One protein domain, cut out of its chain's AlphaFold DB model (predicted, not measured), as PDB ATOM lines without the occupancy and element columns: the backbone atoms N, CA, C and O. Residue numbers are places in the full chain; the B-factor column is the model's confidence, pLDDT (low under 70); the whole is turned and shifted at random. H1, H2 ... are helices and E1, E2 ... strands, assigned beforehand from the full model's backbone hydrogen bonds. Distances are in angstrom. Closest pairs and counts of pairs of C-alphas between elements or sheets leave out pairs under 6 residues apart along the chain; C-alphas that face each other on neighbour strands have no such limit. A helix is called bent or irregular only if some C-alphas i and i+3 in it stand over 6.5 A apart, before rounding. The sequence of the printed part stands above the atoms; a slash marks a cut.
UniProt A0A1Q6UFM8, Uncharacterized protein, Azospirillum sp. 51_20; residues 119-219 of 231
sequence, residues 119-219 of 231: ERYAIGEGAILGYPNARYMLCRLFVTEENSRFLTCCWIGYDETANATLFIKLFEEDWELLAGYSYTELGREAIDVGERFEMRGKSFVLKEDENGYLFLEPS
ATOM      1  N   GLU A 119       7.782 -11.297 -37.897       72.50
ATOM      2  CA  GLU A 119       6.792 -11.922 -38.774       72.50
ATOM      3  C   GLU A 119       5.604 -10.994 -39.104       72.50
ATOM      4  O   GLU A 119       5.132 -10.952 -40.234       72.50
ATOM      5  N   ARG A 120       5.168 -10.147 -38.157       69.75
ATOM      6  CA  ARG A 120       4.107  -9.141 -38.373       69.75
ATOM      7  C   ARG A 120       4.372  -8.154 -39.510       69.75
ATOM      8  O   ARG A 120       3.416  -7.700 -40.131       69.75
ATOM      9  N   TYR A 121       5.622  -7.767 -39.742       70.19
ATOM     10  CA  TYR A 121       5.956  -6.906 -40.878       70.19
ATOM     11  C   TYR A 121       5.835  -7.667 -42.181       70.19
ATOM     12  O   TYR A 121       5.191  -7.168 -43.091       70.19
ATOM     13  N   ALA A 122       6.368  -8.889 -42.233       73.94
ATOM     14  CA  ALA A 122       6.240  -9.735 -43.407       73.94
ATOM     15  C   ALA A 122       4.761  -9.978 -43.757       73.94
ATOM     16  O   ALA A 122       4.379  -9.812 -44.910       73.94
ATOM     17  N   ILE A 123       3.913 -10.220 -42.750       71.81
ATOM     18  CA  ILE A 123       2.449 -10.297 -42.896       71.81
ATOM     19  C   ILE A 123       1.858  -8.988 -43.444       71.81
ATOM     20  O   ILE A 123       1.022  -9.017 -44.345       71.81
ATOM     21  N   GLY A 124       2.270  -7.837 -42.904       65.75
ATOM     22  CA  GLY A 124       1.797  -6.525 -43.354       65.75
ATOM     23  C   GLY A 124       2.170  -6.220 -44.808       65.75
ATOM     24  O   GLY A 124       1.307  -5.824 -45.586       65.75
ATOM     25  N   GLU A 125       3.428  -6.454 -45.182       63.81
ATOM     26  CA  GLU A 125       3.921  -6.314 -46.557       63.81
ATOM     27  C   GLU A 125       3.199  -7.278 -47.502       63.81
ATOM     28  O   GLU A 125       2.709  -6.865 -48.549       63.81
ATOM     29  N   GLY A 126       3.036  -8.543 -47.103       64.12
ATOM     30  CA  GLY A 126       2.253  -9.528 -47.846       64.12
ATOM     31  C   GLY A 126       0.840  -9.065 -48.147       64.12
ATOM     32  O   GLY A 126       0.399  -9.120 -49.291       64.12
ATOM     33  N   ALA A 127       0.141  -8.546 -47.137       66.06
ATOM     34  CA  ALA A 127      -1.208  -8.026 -47.299       66.06
ATOM     35  C   ALA A 127      -1.271  -6.839 -48.275       66.06
ATOM     36  O   ALA A 127      -2.187  -6.785 -49.096       66.06
ATOM     37  N   ILE A 128      -0.296  -5.922 -48.230       60.69
ATOM     38  CA  ILE A 128      -0.193  -4.793 -49.175       60.69
ATOM     39  C   ILE A 128       0.016  -5.297 -50.608       60.69
ATOM     40  O   ILE A 128      -0.568  -4.750 -51.542       60.69
ATOM     41  N   LEU A 129       0.800  -6.362 -50.777       59.16
ATOM     42  CA  LEU A 129       1.061  -7.005 -52.069       59.16
ATOM     43  C   LEU A 129      -0.110  -7.869 -52.571       59.16
ATOM     44  O   LEU A 129      -0.027  -8.418 -53.664       59.16
ATOM     45  N   GLY A 130      -1.200  -7.979 -51.805       65.56
ATOM     46  CA  GLY A 130      -2.387  -8.751 -52.176       65.56
ATOM     47  C   GLY A 130      -2.413 -10.191 -51.657       65.56
ATOM     48  O   GLY A 130      -3.310 -10.944 -52.028       65.56
ATOM     49  N   TYR A 131      -1.496 -10.558 -50.759       73.56
ATOM     50  CA  TYR A 131      -1.355 -11.894 -50.167       73.56
ATOM     51  C   TYR A 131      -1.571 -11.870 -48.640       73.56
ATOM     52  O   TYR A 131      -0.666 -12.189 -47.865       73.56
ATOM     53  N   PRO A 132      -2.763 -11.473 -48.154       76.12
ATOM     54  CA  PRO A 132      -3.021 -11.286 -46.722       76.12
ATOM     55  C   PRO A 132      -3.032 -12.592 -45.914       76.12
ATOM     56  O   PRO A 132      -3.013 -12.543 -44.686       76.12
ATOM     57  N   ASN A 133      -3.088 -13.745 -46.584       83.75
ATOM     58  CA  ASN A 133      -3.154 -15.065 -45.956       83.75
ATOM     59  C   ASN A 133      -1.823 -15.828 -46.036       83.75
ATOM     60  O   ASN A 133      -1.769 -16.995 -45.634       83.75
ATOM     61  N   ALA A 134      -0.769 -15.194 -46.556       83.50
ATOM     62  CA  ALA A 134       0.545 -15.805 -46.641       83.50
ATOM     63  C   ALA A 134       1.077 -16.156 -45.245       83.50
ATOM     64  O   ALA A 134       0.969 -15.377 -44.295       83.50
ATOM     65  N   ARG A 135       1.664 -17.349 -45.125       90.25
ATOM     66  CA  ARG A 135       2.335 -17.808 -43.901       90.25
ATOM     67  C   ARG A 135       3.831 -17.631 -44.063       90.25
ATOM     68  O   ARG A 135       4.356 -18.004 -45.108       90.25
ATOM     69  N   TYR A 136       4.493 -17.096 -43.045       88.62
ATOM     70  CA  TYR A 136       5.884 -16.674 -43.142       88.62
ATOM     71  C   TYR A 136       6.816 -17.544 -42.314       88.62
ATOM     72  O   TYR A 136       6.489 -17.971 -41.211       88.62
ATOM     73  N   MET A 137       8.013 -17.750 -42.846       90.38
ATOM     74  CA  MET A 137       9.127 -18.390 -42.162       90.38
ATOM     75  C   MET A 137      10.390 -17.581 -42.409       90.38
ATOM     76  O   MET A 137      10.586 -17.052 -43.502       90.38
ATOM     77  N   LEU A 138      11.251 -17.464 -41.403       90.50
ATOM     78  CA  LEU A 138      12.555 -16.850 -41.601       90.50
ATOM     79  C   LEU A 138      13.524 -17.896 -42.151       90.50
ATOM     80  O   LEU A 138      13.725 -18.933 -41.525       90.50
ATOM     81  N   CYS A 139      14.153 -17.597 -43.283       90.38
ATOM     82  CA  CYS A 139      15.087 -18.504 -43.939       90.38
ATOM     83  C   CYS A 139      16.413 -17.810 -44.247       90.38
ATOM     84  O   CYS A 139      16.451 -16.619 -44.561       90.38
ATOM     85  N   ARG A 140      17.502 -18.577 -44.224       89.44
ATOM     86  CA  ARG A 140      18.775 -18.236 -44.863       89.44
ATOM     87  C   ARG A 140      18.666 -18.478 -46.360       89.44
ATOM     88  O   ARG A 140      18.068 -19.464 -46.784       89.44
ATOM     89  N   LEU A 141      19.277 -17.592 -47.136       88.81
ATOM     90  CA  LEU A 141      19.395 -17.692 -48.584       88.81
ATOM     91  C   LEU A 141      20.853 -17.919 -48.981       88.81
ATOM     92  O   LEU A 141      21.756 -17.227 -48.498       88.81
ATOM     93  N   PHE A 142      21.068 -18.856 -49.900       87.81
ATOM     94  CA  PHE A 142      22.375 -19.239 -50.429       87.81
ATOM     95  C   PHE A 142      22.367 -19.210 -51.954       87.81
ATOM     96  O   PHE A 142      21.355 -19.520 -52.571       87.81
ATOM     97  N   VAL A 143      23.505 -18.887 -52.573       82.25
ATOM     98  CA  VAL A 143      23.617 -18.847 -54.048       82.25
ATOM     99  C   VAL A 143      23.385 -20.220 -54.698       82.25
ATOM    100  O   VAL A 143      22.850 -20.279 -55.795       82.25
ATOM    101  N   THR A 144      23.792 -21.315 -54.052       69.81
ATOM    102  CA  THR A 144      23.576 -22.691 -54.531       69.81
ATOM    103  C   THR A 144      23.430 -23.654 -53.353       69.81
ATOM    104  O   THR A 144      23.983 -23.391 -52.281       69.81
ATOM    105  N   GLU A 145      22.753 -24.790 -53.558       57.19
ATOM    106  CA  GLU A 145      22.684 -25.877 -52.562       57.19
ATOM    107  C   GLU A 145      24.068 -26.485 -52.269       57.19
ATOM    108  O   GLU A 145      24.386 -26.788 -51.124       57.19
ATOM    109  N   GLU A 146      24.935 -26.607 -53.280       56.56
ATOM    110  CA  GLU A 146      26.202 -27.343 -53.151       56.56
ATOM    111  C   GLU A 146      27.393 -26.497 -52.662       56.56
ATOM    112  O   GLU A 146      28.326 -27.048 -52.083       56.56
ATOM    113  N   ASN A 147      27.387 -25.166 -52.855       52.19
ATOM    114  CA  ASN A 147      28.525 -24.292 -52.514       52.19
ATOM    115  C   ASN A 147      28.218 -23.200 -51.473       52.19
ATOM    116  O   ASN A 147      29.069 -22.342 -51.245       52.19
ATOM    117  N   SER A 148      27.055 -23.257 -50.804       65.00
ATOM    118  CA  SER A 148      26.773 -22.651 -49.481       65.00
ATOM    119  C   SER A 148      27.230 -21.198 -49.274       65.00
ATOM    120  O   SER A 148      27.484 -20.769 -48.144       65.00
ATOM    121  N   ARG A 149      27.351 -20.394 -50.339       82.62
ATOM    122  CA  ARG A 149      27.663 -18.975 -50.178       82.62
ATOM    123  C   ARG A 149      26.418 -18.299 -49.627       82.62
ATOM    124  O   ARG A 149      25.494 -18.001 -50.381       82.62
ATOM    125  N   PHE A 150      26.425 -18.075 -48.319       86.00
ATOM    126  CA  PHE A 150      25.394 -17.328 -47.617       86.00
ATOM    127  C   PHE A 150      25.272 -15.919 -48.207       86.00
ATOM    128  O   PHE A 150      26.276 -15.216 -48.371       86.00
ATOM    129  N   LEU A 151      24.044 -15.533 -48.551       85.50
ATOM    130  CA  LEU A 151      23.707 -14.210 -49.068       85.50
ATOM    131  C   LEU A 151      23.097 -13.341 -47.975       85.50
ATOM    132  O   LEU A 151      23.636 -12.290 -47.640       85.50
ATOM    133  N   THR A 152      21.945 -13.769 -47.461       86.00
ATOM    134  CA  THR A 152      21.153 -13.016 -46.490       86.00
ATOM    135  C   THR A 152      20.109 -13.909 -45.811       86.00
ATOM    136  O   THR A 152      19.969 -15.081 -46.153       86.00
ATOM    137  N   CYS A 153      19.372 -13.353 -44.851       86.75
ATOM    138  CA  CYS A 153      18.148 -13.921 -44.309       86.75
ATOM    139  C   CYS A 153      16.922 -13.166 -44.851       86.75
ATOM    140  O   CYS A 153      16.932 -11.940 -44.979       86.75
ATOM    141  N   CYS A 154      15.844 -13.892 -45.126       86.06
ATOM    142  CA  CYS A 154      14.614 -13.360 -45.704       86.06
ATOM    143  C   CYS A 154      13.397 -14.019 -45.051       86.06
ATOM    144  O   CYS A 154      13.434 -15.211 -44.736       86.06
ATOM    145  N   TRP A 155      12.318 -13.265 -44.856       87.00
ATOM    146  CA  TRP A 155      11.018 -13.847 -44.547       87.00
ATOM    147  C   TRP A 155      10.417 -14.395 -45.836       87.00
ATOM    148  O   TRP A 155      10.069 -13.634 -46.740       87.00
ATOM    149  N   ILE A 156      10.292 -15.712 -45.914       90.19
ATOM    150  CA  ILE A 156       9.673 -16.398 -47.039       90.19
ATOM    151  C   ILE A 156       8.212 -16.656 -46.687       90.19
ATOM    152  O   ILE A 156       7.910 -17.391 -45.748       90.19
ATOM    153  N   GLY A 157       7.318 -15.997 -47.418       89.56
ATOM    154  CA  GLY A 157       5.876 -16.174 -47.321       89.56
ATOM    155  C   GLY A 157       5.378 -17.193 -48.337       89.56
ATOM    156  O   GLY A 157       5.845 -17.192 -49.471       89.56
ATOM    157  N   TYR A 158       4.402 -18.016 -47.972       91.25
ATOM    158  CA  TYR A 158       3.680 -18.861 -48.922       91.25
ATOM    159  C   TYR A 158       2.175 -18.632 -48.811       91.25
ATOM    160  O   TYR A 158       1.597 -18.792 -47.731       91.25
ATOM    161  N   ASP A 159       1.552 -18.260 -49.930       87.56
ATOM    162  CA  ASP A 159       0.100 -18.183 -50.075       87.56
ATOM    163  C   ASP A 159      -0.399 -19.393 -50.875       87.56
ATOM    164  O   ASP A 159      -0.194 -19.490 -52.085       87.56
ATOM    165  N   GLU A 160      -1.072 -20.316 -50.185       86.56
ATOM    166  CA  GLU A 160      -1.647 -21.535 -50.772       86.56
ATOM    167  C   GLU A 160      -2.716 -21.236 -51.836       86.56
ATOM    168  O   GLU A 160      -2.883 -22.008 -52.776       86.56
ATOM    169  N   THR A 161      -3.457 -20.130 -51.701       85.81
ATOM    170  CA  THR A 161      -4.587 -19.807 -52.588       85.81
ATOM    171  C   THR A 161      -4.090 -19.269 -53.921       85.81
ATOM    172  O   THR A 161      -4.601 -19.646 -54.974       85.81
ATOM    173  N   ALA A 162      -3.091 -18.391 -53.872       80.31
ATOM    174  CA  ALA A 162      -2.460 -17.832 -55.059       80.31
ATOM    175  C   ALA A 162      -1.329 -18.717 -55.610       80.31
ATOM    176  O   ALA A 162      -0.809 -18.433 -56.687       80.31
ATOM    177  N   ASN A 163      -0.942 -19.766 -54.875       83.88
ATOM    178  CA  ASN A 163       0.258 -20.565 -55.120       83.88
ATOM    179  C   ASN A 163       1.503 -19.684 -55.340       83.88
ATOM    180  O   ASN A 163       2.282 -19.890 -56.270       83.88
ATOM    181  N   ALA A 164       1.657 -18.667 -54.491       82.31
ATOM    182  CA  ALA A 164       2.687 -17.647 -54.618       82.31
ATOM    183  C   ALA A 164       3.679 -17.735 -53.459       82.31
ATOM    184  O   ALA A 164       3.295 -17.956 -52.307       82.31
ATOM    185  N   THR A 165       4.960 -17.538 -53.769       86.25
ATOM    186  CA  THR A 165       6.023 -17.424 -52.765       86.25
ATOM    187  C   THR A 165       6.497 -15.979 -52.701       86.25
ATOM    188  O   THR A 165       6.879 -15.401 -53.715       86.25
ATOM    189  N   LEU A 166       6.473 -15.399 -51.506       81.56
ATOM    190  CA  LEU A 166       6.894 -14.030 -51.247       81.56
ATOM    191  C   LEU A 166       8.268 -14.014 -50.593       81.56
ATOM    192  O   LEU A 166       8.515 -14.770 -49.658       81.56
ATOM    193  N   PHE A 167       9.121 -13.089 -51.020       83.06
ATOM    194  CA  PHE A 167      10.426 -12.850 -50.408       83.06
ATOM    195  C   PHE A 167      10.441 -11.453 -49.801       83.06
ATOM    196  O   PHE A 167      10.514 -10.451 -50.514       83.06
ATOM    197  N   ILE A 168      10.356 -11.385 -48.475       78.38
ATOM    198  CA  ILE A 168      10.389 -10.131 -47.728       78.38
ATOM    199  C   ILE A 168      11.748 -10.004 -47.035       78.38
ATOM    200  O   ILE A 168      12.034 -10.663 -46.032       78.38
ATOM    201  N   LYS A 169      12.601  -9.148 -47.607       78.12
ATOM    202  CA  LYS A 169      13.955  -8.865 -47.115       78.12
ATOM    203  C   LYS A 169      13.952  -8.465 -45.638       78.12
ATOM    204  O   LYS A 169      13.079  -7.729 -45.183       78.12
ATOM    205  N   LEU A 170      14.964  -8.923 -44.903       74.69
ATOM    206  CA  LEU A 170      15.123  -8.571 -43.493       74.69
ATOM    207  C   LEU A 170      15.779  -7.193 -43.306       74.69
ATOM    208  O   LEU A 170      15.412  -6.452 -42.393       74.69
ATOM    209  N   PHE A 171      16.741  -6.849 -44.166       71.06
ATOM    210  CA  PHE A 171      17.419  -5.555 -44.178       71.06
ATOM    211  C   PHE A 171      17.132  -4.847 -45.503       71.06
ATOM    212  O   PHE A 171      17.259  -5.450 -46.566       71.06
ATOM    213  N   GLU A 172      16.809  -3.551 -45.454       62.09
ATOM    214  CA  GLU A 172      16.634  -2.746 -46.672       62.09
ATOM    215  C   GLU A 172      17.861  -2.850 -47.574       62.09
ATOM    216  O   GLU A 172      17.733  -3.117 -48.759       62.09
ATOM    217  N   GLU A 173      19.052  -2.752 -46.985       64.19
ATOM    218  CA  GLU A 173      20.351  -2.818 -47.657       64.19
ATOM    219  C   GLU A 173      20.643  -4.156 -48.364       64.19
ATOM    220  O   GLU A 173      21.652  -4.261 -49.059       64.19
ATOM    221  N   ASP A 174      19.834  -5.199 -48.153       71.25
ATOM    222  CA  ASP A 174      19.987  -6.478 -48.856       71.25
ATOM    223  C   ASP A 174      19.377  -6.448 -50.261       71.25
ATOM    224  O   ASP A 174      19.590  -7.383 -51.032       71.25
ATOM    225  N   TRP A 175      18.672  -5.370 -50.627       65.44
ATOM    226  CA  TRP A 175      18.099  -5.209 -51.965       65.44
ATOM    227  C   TRP A 175      19.161  -5.349 -53.067       65.44
ATOM    228  O   TRP A 175      18.940  -6.073 -54.033       65.44
ATOM    229  N   GLU A 176      20.340  -4.736 -52.898       68.69
ATOM    230  CA  GLU A 176      21.444  -4.816 -53.872       68.69
ATOM    231  C   GLU A 176      22.016  -6.230 -53.972       68.69
ATOM    232  O   GLU A 176      22.412  -6.669 -55.051       68.69
ATOM    233  N   LEU A 177      22.057  -6.948 -52.845       73.38
ATOM    234  CA  LEU A 177      22.579  -8.311 -52.785       73.38
ATOM    235  C   LEU A 177      21.654  -9.288 -53.504       73.38
ATOM    236  O   LEU A 177      22.136 -10.208 -54.156       73.38
ATOM    237  N   LEU A 178      20.343  -9.084 -53.382       73.94
ATOM    238  CA  LEU A 178      19.331  -9.960 -53.960       73.94
ATOM    239  C   LEU A 178      19.003  -9.621 -55.420       73.94
ATOM    240  O   LEU A 178      18.648 -10.519 -56.176       73.94
ATOM    241  N   ALA A 179      19.187  -8.368 -55.852       74.06
ATOM    242  CA  ALA A 179      18.865  -7.910 -57.210       74.06
ATOM    243  C   ALA A 179      19.597  -8.669 -58.336       74.06
ATOM    244  O   ALA A 179      19.166  -8.629 -59.486       74.06
ATOM    245  N   GLY A 180      20.714  -9.333 -58.025       75.19
ATOM    246  CA  GLY A 180      21.510 -10.096 -58.988       75.19
ATOM    247  C   GLY A 180      21.127 -11.571 -59.140       75.19
ATOM    248  O   GLY A 180      21.773 -12.255 -59.931       75.19
ATOM    249  N   TYR A 181      20.139 -12.075 -58.394       78.81
ATOM    250  CA  TYR A 181      19.809 -13.504 -58.347       78.81
ATOM    251  C   TYR A 181      18.330 -13.762 -58.641       78.81
ATOM    252  O   TYR A 181      17.466 -12.973 -58.264       78.81
ATOM    253  N   SER A 182      18.034 -14.902 -59.275       80.94
ATOM    254  CA  SER A 182      16.671 -15.439 -59.291       80.94
ATOM    255  C   SER A 182      16.383 -16.115 -57.956       80.94
ATOM    256  O   SER A 182      17.136 -16.990 -57.528       80.94
ATOM    257  N   TYR A 183      15.287 -15.741 -57.298       73.12
ATOM    258  CA  TYR A 183      14.930 -16.294 -55.992       73.12
ATOM    259  C   TYR A 183      14.559 -17.787 -56.068       73.12
ATOM    260  O   TYR A 183      14.761 -18.514 -55.090       73.12
ATOM    261  N   THR A 184      14.075 -18.272 -57.218       70.38
ATOM    262  CA  THR A 184      13.873 -19.707 -57.499       70.38
ATOM    263  C   THR A 184      15.157 -20.538 -57.459       70.38
ATOM    264  O   THR A 184      15.094 -21.711 -57.104       70.38
ATOM    265  N   GLU A 185      16.308 -19.945 -57.781       77.19
ATOM    266  CA  GLU A 185      17.598 -20.642 -57.873       77.19
ATOM    267  C   GLU A 185      18.395 -20.580 -56.561       77.19
ATOM    268  O   GLU A 185      19.416 -21.254 -56.414       77.19
ATOM    269  N   LEU A 186      17.932 -19.782 -55.594       84.81
ATOM    270  CA  LEU A 186      18.568 -19.665 -54.288       84.81
ATOM    271  C   LEU A 186      18.235 -20.871 -53.407       84.81
ATOM    272  O   LEU A 186      17.065 -21.188 -53.184       84.81
ATOM    273  N   GLY A 187      19.276 -21.475 -52.832       86.12
ATOM    274  CA  GLY A 187      19.141 -22.447 -51.752       86.12
ATOM    275  C   GLY A 187      18.543 -21.786 -50.510       86.12
ATOM    276  O   GLY A 187      18.817 -20.614 -50.228       86.12
ATOM    277  N   ARG A 188      17.710 -22.526 -49.774       88.25
ATOM    278  CA  ARG A 188      16.940 -22.010 -48.634       88.25
ATOM    279  C   ARG A 188      17.075 -22.949 -47.453       88.25
ATOM    280  O   ARG A 188      16.902 -24.153 -47.599       88.25
ATOM    281  N   GLU A 189      17.316 -22.384 -46.283       89.94
ATOM    282  CA  GLU A 189      17.353 -23.135 -45.030       89.94
ATOM    283  C   GLU A 189      16.545 -22.379 -43.982       89.94
ATOM    284  O   GLU A 189      16.783 -21.191 -43.760       89.94
ATOM    285  N   ALA A 190      15.572 -23.046 -43.365       90.56
ATOM    286  CA  ALA A 190      14.790 -22.456 -42.288       90.56
ATOM    287  C   ALA A 190      15.694 -22.098 -41.100       90.56
ATOM    288  O   ALA A 190      16.657 -22.803 -40.808       90.56
ATOM    289  N   ILE A 191      15.379 -20.996 -40.424       90.81
ATOM    290  CA  ILE A 191      15.973 -20.663 -39.130       90.81
ATOM    291  C   ILE A 191      15.002 -21.127 -38.052       90.81
ATOM    292  O   ILE A 191      13.855 -20.676 -38.019       90.81
ATOM    293  N   ASP A 192      15.461 -22.006 -37.168       90.38
ATOM    294  CA  ASP A 192      14.623 -22.573 -36.117       90.38
ATOM    295  C   ASP A 192      14.469 -21.618 -34.924       90.38
ATOM    296  O   ASP A 192      15.342 -20.805 -34.596       90.38
ATOM    297  N   VAL A 193      13.349 -21.728 -34.207       89.44
ATOM    298  CA  VAL A 193      13.152 -20.984 -32.954       89.44
ATOM    299  C   VAL A 193      14.212 -21.402 -31.930       89.44
ATOM    300  O   VAL A 193      14.409 -22.580 -31.642       89.44
ATOM    301  N   GLY A 194      14.885 -20.415 -31.341       86.81
ATOM    302  CA  GLY A 194      16.012 -20.586 -30.426       86.81
ATOM    303  C   GLY A 194      17.369 -20.653 -31.127       86.81
ATOM    304  O   GLY A 194      18.402 -20.575 -30.453       86.81
ATOM    305  N   GLU A 195      17.391 -20.752 -32.456       89.62
ATOM    306  CA  GLU A 195      18.624 -20.777 -33.221       89.62
ATOM    307  C   GLU A 195      19.314 -19.412 -33.187       89.62
ATOM    308  O   GLU A 195      18.695 -18.359 -33.378       89.62
ATOM    309  N   ARG A 196      20.627 -19.440 -32.931       85.81
ATOM    310  CA  ARG A 196      21.482 -18.258 -32.997       85.81
ATOM    311  C   ARG A 196      22.120 -18.159 -34.367       85.81
ATOM    312  O   ARG A 196      22.676 -19.137 -34.856       85.81
ATOM    313  N   PHE A 197      22.123 -16.967 -34.942       83.31
ATOM    314  CA  PHE A 197      22.762 -16.729 -36.228       83.31
ATOM    315  C   PHE A 197      23.403 -15.351 -36.295       83.31
ATOM    316  O   PHE A 197      23.010 -14.429 -35.578       83.31
ATOM    317  N   GLU A 198      24.413 -15.223 -37.153       77.69
ATOM    318  CA  GLU A 198      25.106 -13.964 -37.382       77.69
ATOM    319  C   GLU A 198      24.798 -13.412 -38.768       77.69
ATOM    320  O   GLU A 198      24.791 -14.138 -39.758       77.69
ATOM    321  N   MET A 199      24.554 -12.108 -38.837       74.19
ATOM    322  CA  MET A 199      24.272 -11.405 -40.076       74.19
ATOM    323  C   MET A 199      24.888 -10.009 -40.029       74.19
ATOM    324  O   MET A 199      24.621  -9.237 -39.109       74.19
ATOM    325  N   ARG A 200      25.745  -9.687 -41.009       68.06
ATOM    326  CA  ARG A 200      26.480  -8.406 -41.094       68.06
ATOM    327  C   ARG A 200      27.205  -8.026 -39.783       68.06
ATOM    328  O   ARG A 200      27.121  -6.885 -39.335       68.06
ATOM    329  N   GLY A 201      27.877  -8.994 -39.148       66.75
ATOM    330  CA  GLY A 201      28.621  -8.793 -37.891       66.75
ATOM    331  C   GLY A 201      27.745  -8.642 -36.640       66.75
ATOM    332  O   GLY A 201      28.200  -8.129 -35.621       66.75
ATOM    333  N   LYS A 202      26.470  -9.042 -36.717       66.69
ATOM    334  CA  LYS A 202      25.483  -8.928 -35.634       66.69
ATOM    335  C   LYS A 202      24.955 -10.311 -35.300       66.69
ATOM    336  O   LYS A 202      24.627 -11.053 -36.218       66.69
ATOM    337  N   SER A 203      24.825 -10.634 -34.018       71.75
ATOM    338  CA  SER A 203      24.271 -11.913 -33.572       71.75
ATOM    339  C   SER A 203      22.807 -11.751 -33.167       71.75
ATOM    340  O   SER A 203      22.452 -10.816 -32.445       71.75
ATOM    341  N   PHE A 204      21.959 -12.668 -33.618       78.25
ATOM    342  CA  PHE A 204      20.527 -12.708 -33.342       78.25
ATOM    343  C   PHE A 204      20.114 -14.097 -32.864       78.25
ATOM    344  O   PHE A 204      20.793 -15.085 -33.139       78.25
ATOM    345  N   VAL A 205      18.986 -14.164 -32.165       83.31
ATOM    346  CA  VAL A 205      18.262 -15.395 -31.850       83.31
ATOM    347  C   VAL A 205      16.841 -15.249 -32.370       83.31
ATOM    348  O   VAL A 205      16.184 -14.249 -32.066       83.31
ATOM    349  N   LEU A 206      16.352 -16.228 -33.129       86.44
ATOM    350  CA  LEU A 206      14.930 -16.279 -33.462       86.44
ATOM    351  C   LEU A 206      14.145 -16.713 -32.220       86.44
ATOM    352  O   LEU A 206      14.473 -17.709 -31.583       86.44
ATOM    353  N   LYS A 207      13.108 -15.971 -31.852       80.94
ATOM    354  CA  LYS A 207      12.221 -16.275 -30.729       80.94
ATOM    355  C   LYS A 207      10.772 -16.245 -31.176       80.94
ATOM    356  O   LYS A 207      10.435 -15.598 -32.159       80.94
ATOM    357  N   GLU A 208       9.930 -16.911 -30.405       84.12
ATOM    358  CA  GLU A 208       8.481 -16.888 -30.556       84.12
ATOM    359  C   GLU A 208       7.867 -16.167 -29.354       84.12
ATOM    360  O   GLU A 208       8.359 -16.283 -28.225       84.12
ATOM    361  N   ASP A 209       6.839 -15.362 -29.599       74.88
ATOM    362  CA  ASP A 209       6.109 -14.660 -28.552       74.88
ATOM    363  C   ASP A 209       4.876 -15.440 -28.059       74.88
ATOM    364  O   ASP A 209       4.512 -16.477 -28.598       74.88
ATOM    365  N   GLU A 210       4.212 -14.944 -27.014       73.38
ATOM    366  CA  GLU A 210       3.039 -15.604 -26.409       73.38
ATOM    367  C   GLU A 210       1.846 -15.780 -27.366       73.38
ATOM    368  O   GLU A 210       0.944 -16.564 -27.080       73.38
ATOM    369  N   ASN A 211       1.826 -15.055 -28.486       71.12
ATOM    370  CA  ASN A 211       0.794 -15.152 -29.514       71.12
ATOM    371  C   ASN A 211       1.252 -15.990 -30.721       71.12
ATOM    372  O   ASN A 211       0.534 -16.036 -31.720       71.12
ATOM    373  N   GLY A 212       2.428 -16.621 -30.644       75.00
ATOM    374  CA  GLY A 212       3.007 -17.427 -31.714       75.00
ATOM    375  C   GLY A 212       3.753 -16.629 -32.784       75.00
ATOM    376  O   GLY A 212       4.085 -17.202 -33.814       75.00
ATOM    377  N   TYR A 213       4.013 -15.327 -32.584       76.25
ATOM    378  CA  TYR A 213       4.727 -14.525 -33.583       76.25
ATOM    379  C   TYR A 213       6.236 -14.671 -33.468       76.25
ATOM    380  O   TYR A 213       6.815 -14.486 -32.390       76.25
ATOM    381  N   LEU A 214       6.886 -14.871 -34.611       81.81
ATOM    382  CA  LEU A 214       8.335 -14.976 -34.688       81.81
ATOM    383  C   LEU A 214       9.027 -13.603 -34.701       81.81
ATOM    384  O   LEU A 214       8.602 -12.643 -35.361       81.81
ATOM    385  N   PHE A 215      10.132 -13.495 -33.961       74.62
ATOM    386  CA  PHE A 215      10.917 -12.275 -33.833       74.62
ATOM    387  C   PHE A 215      12.409 -12.493 -33.636       74.62
ATOM    388  O   PHE A 215      12.839 -13.478 -33.050       74.62
ATOM    389  N   LEU A 216      13.203 -11.511 -34.066       75.31
ATOM    390  CA  LEU A 216      14.642 -11.499 -33.834       75.31
ATOM    391  C   LEU A 216      14.982 -10.753 -32.554       75.31
ATOM    392  O   LEU A 216      14.788  -9.540 -32.456       75.31
ATOM    393  N   GLU A 217      15.530 -11.484 -31.591       71.25
ATOM    394  CA  GLU A 217      16.154 -10.909 -30.410       71.25
ATOM    395  C   GLU A 217      17.661 -10.747 -30.652       71.25
ATOM    396  O   GLU A 217      18.326 -11.717 -31.022       71.25
ATOM    397  N   PRO A 218      18.240  -9.554 -30.448       64.19
ATOM    398  CA  PRO A 218      19.685  -9.395 -30.495       64.19
ATOM    399  C   PRO A 218      20.364 -10.260 -29.428       64.19
ATOM    400  O   PRO A 218      20.062 -10.178 -28.239       64.19
ATOM    401  N   SER A 219      21.328 -11.069 -29.849       62.72
ATOM    402  CA  SER A 219      22.180 -11.831 -28.945       62.72
ATOM    403  C   SER A 219      23.397 -10.981 -28.604       62.72
ATOM    404  O   SER A 219      24.386 -10.948 -29.337       62.72
TER     405      SER A 219
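AT A GLANCE: This is residues 119 to 219 of the 231 residues of an uncharacterized protein of Azospirillum sp. 51_20 (UniProt A0A1Q6UFM8). Two strongly twisted sheets make the body: the larger, E3 E2 E1 E4, has H1 over one face and H2 beside its strands, while the smaller, E5 E6 E7, lies beyond it with few contacts. You read 101 residues with two named helices and seven named strands, in the order H1 E1 E2 E3 H2 E4 E5 E6 E7; both sheets are antiparallel and the class is mixed. The whole is compact, with a radius of gyration of the C-alphas of 13.5 A and spans of 33, 32 and 23 A.

HOW THE PARTS SIT: Start with H1, residues 119 to 128, where every O i to N i+4 pair is within hydrogen-bond range. E1, 135 to 142, E2, 150 to 159, and E3, 164 to 169, form a meander of two hairpins, each strand the antiparallel neighbour of the one before; find N 139 and O 154 at 2.9 A, then N 157 and O 166 at 2.8 A. H1 is on this sheet at a height of 8.8 A, making two layers, helix on sheet; its closest C-alphas to E2 are Ala 122 and Trp 155, 6.4 A. H2, 172 to 178, is only just irregular, C-alphas 173 and 176 being 6.6 A apart, with 1 of 3 O i to N i+4 and 3 of 4 O i to N i+3 pairs within range. E4, 187 to 190, pairs with E1: N 140 and O 189, 2.8 A. E5, 196 to 199, E6, 202 to 208, and E7, 214 to 218, form another meander of hairpins: N 197 and O 204, 2.9 A; N 205 and O 217, 2.8 A. The closest C-alphas of E2 and E5 are Thr 152 and Met 199, 7.3 A.

IN THESE COORDINATES: Find C-alpha 119 at (6.792, -11.922, -38.774), where H1 begins, and C-alpha 218 at (19.685, -9.395, -30.495), where E7 ends. E2 spans 25.4 A, E1 21.1 A.

THE WHOLE: The printed part has no cut and no long link; pLDDT is under 70 in 22 residues, among them 124 to 130.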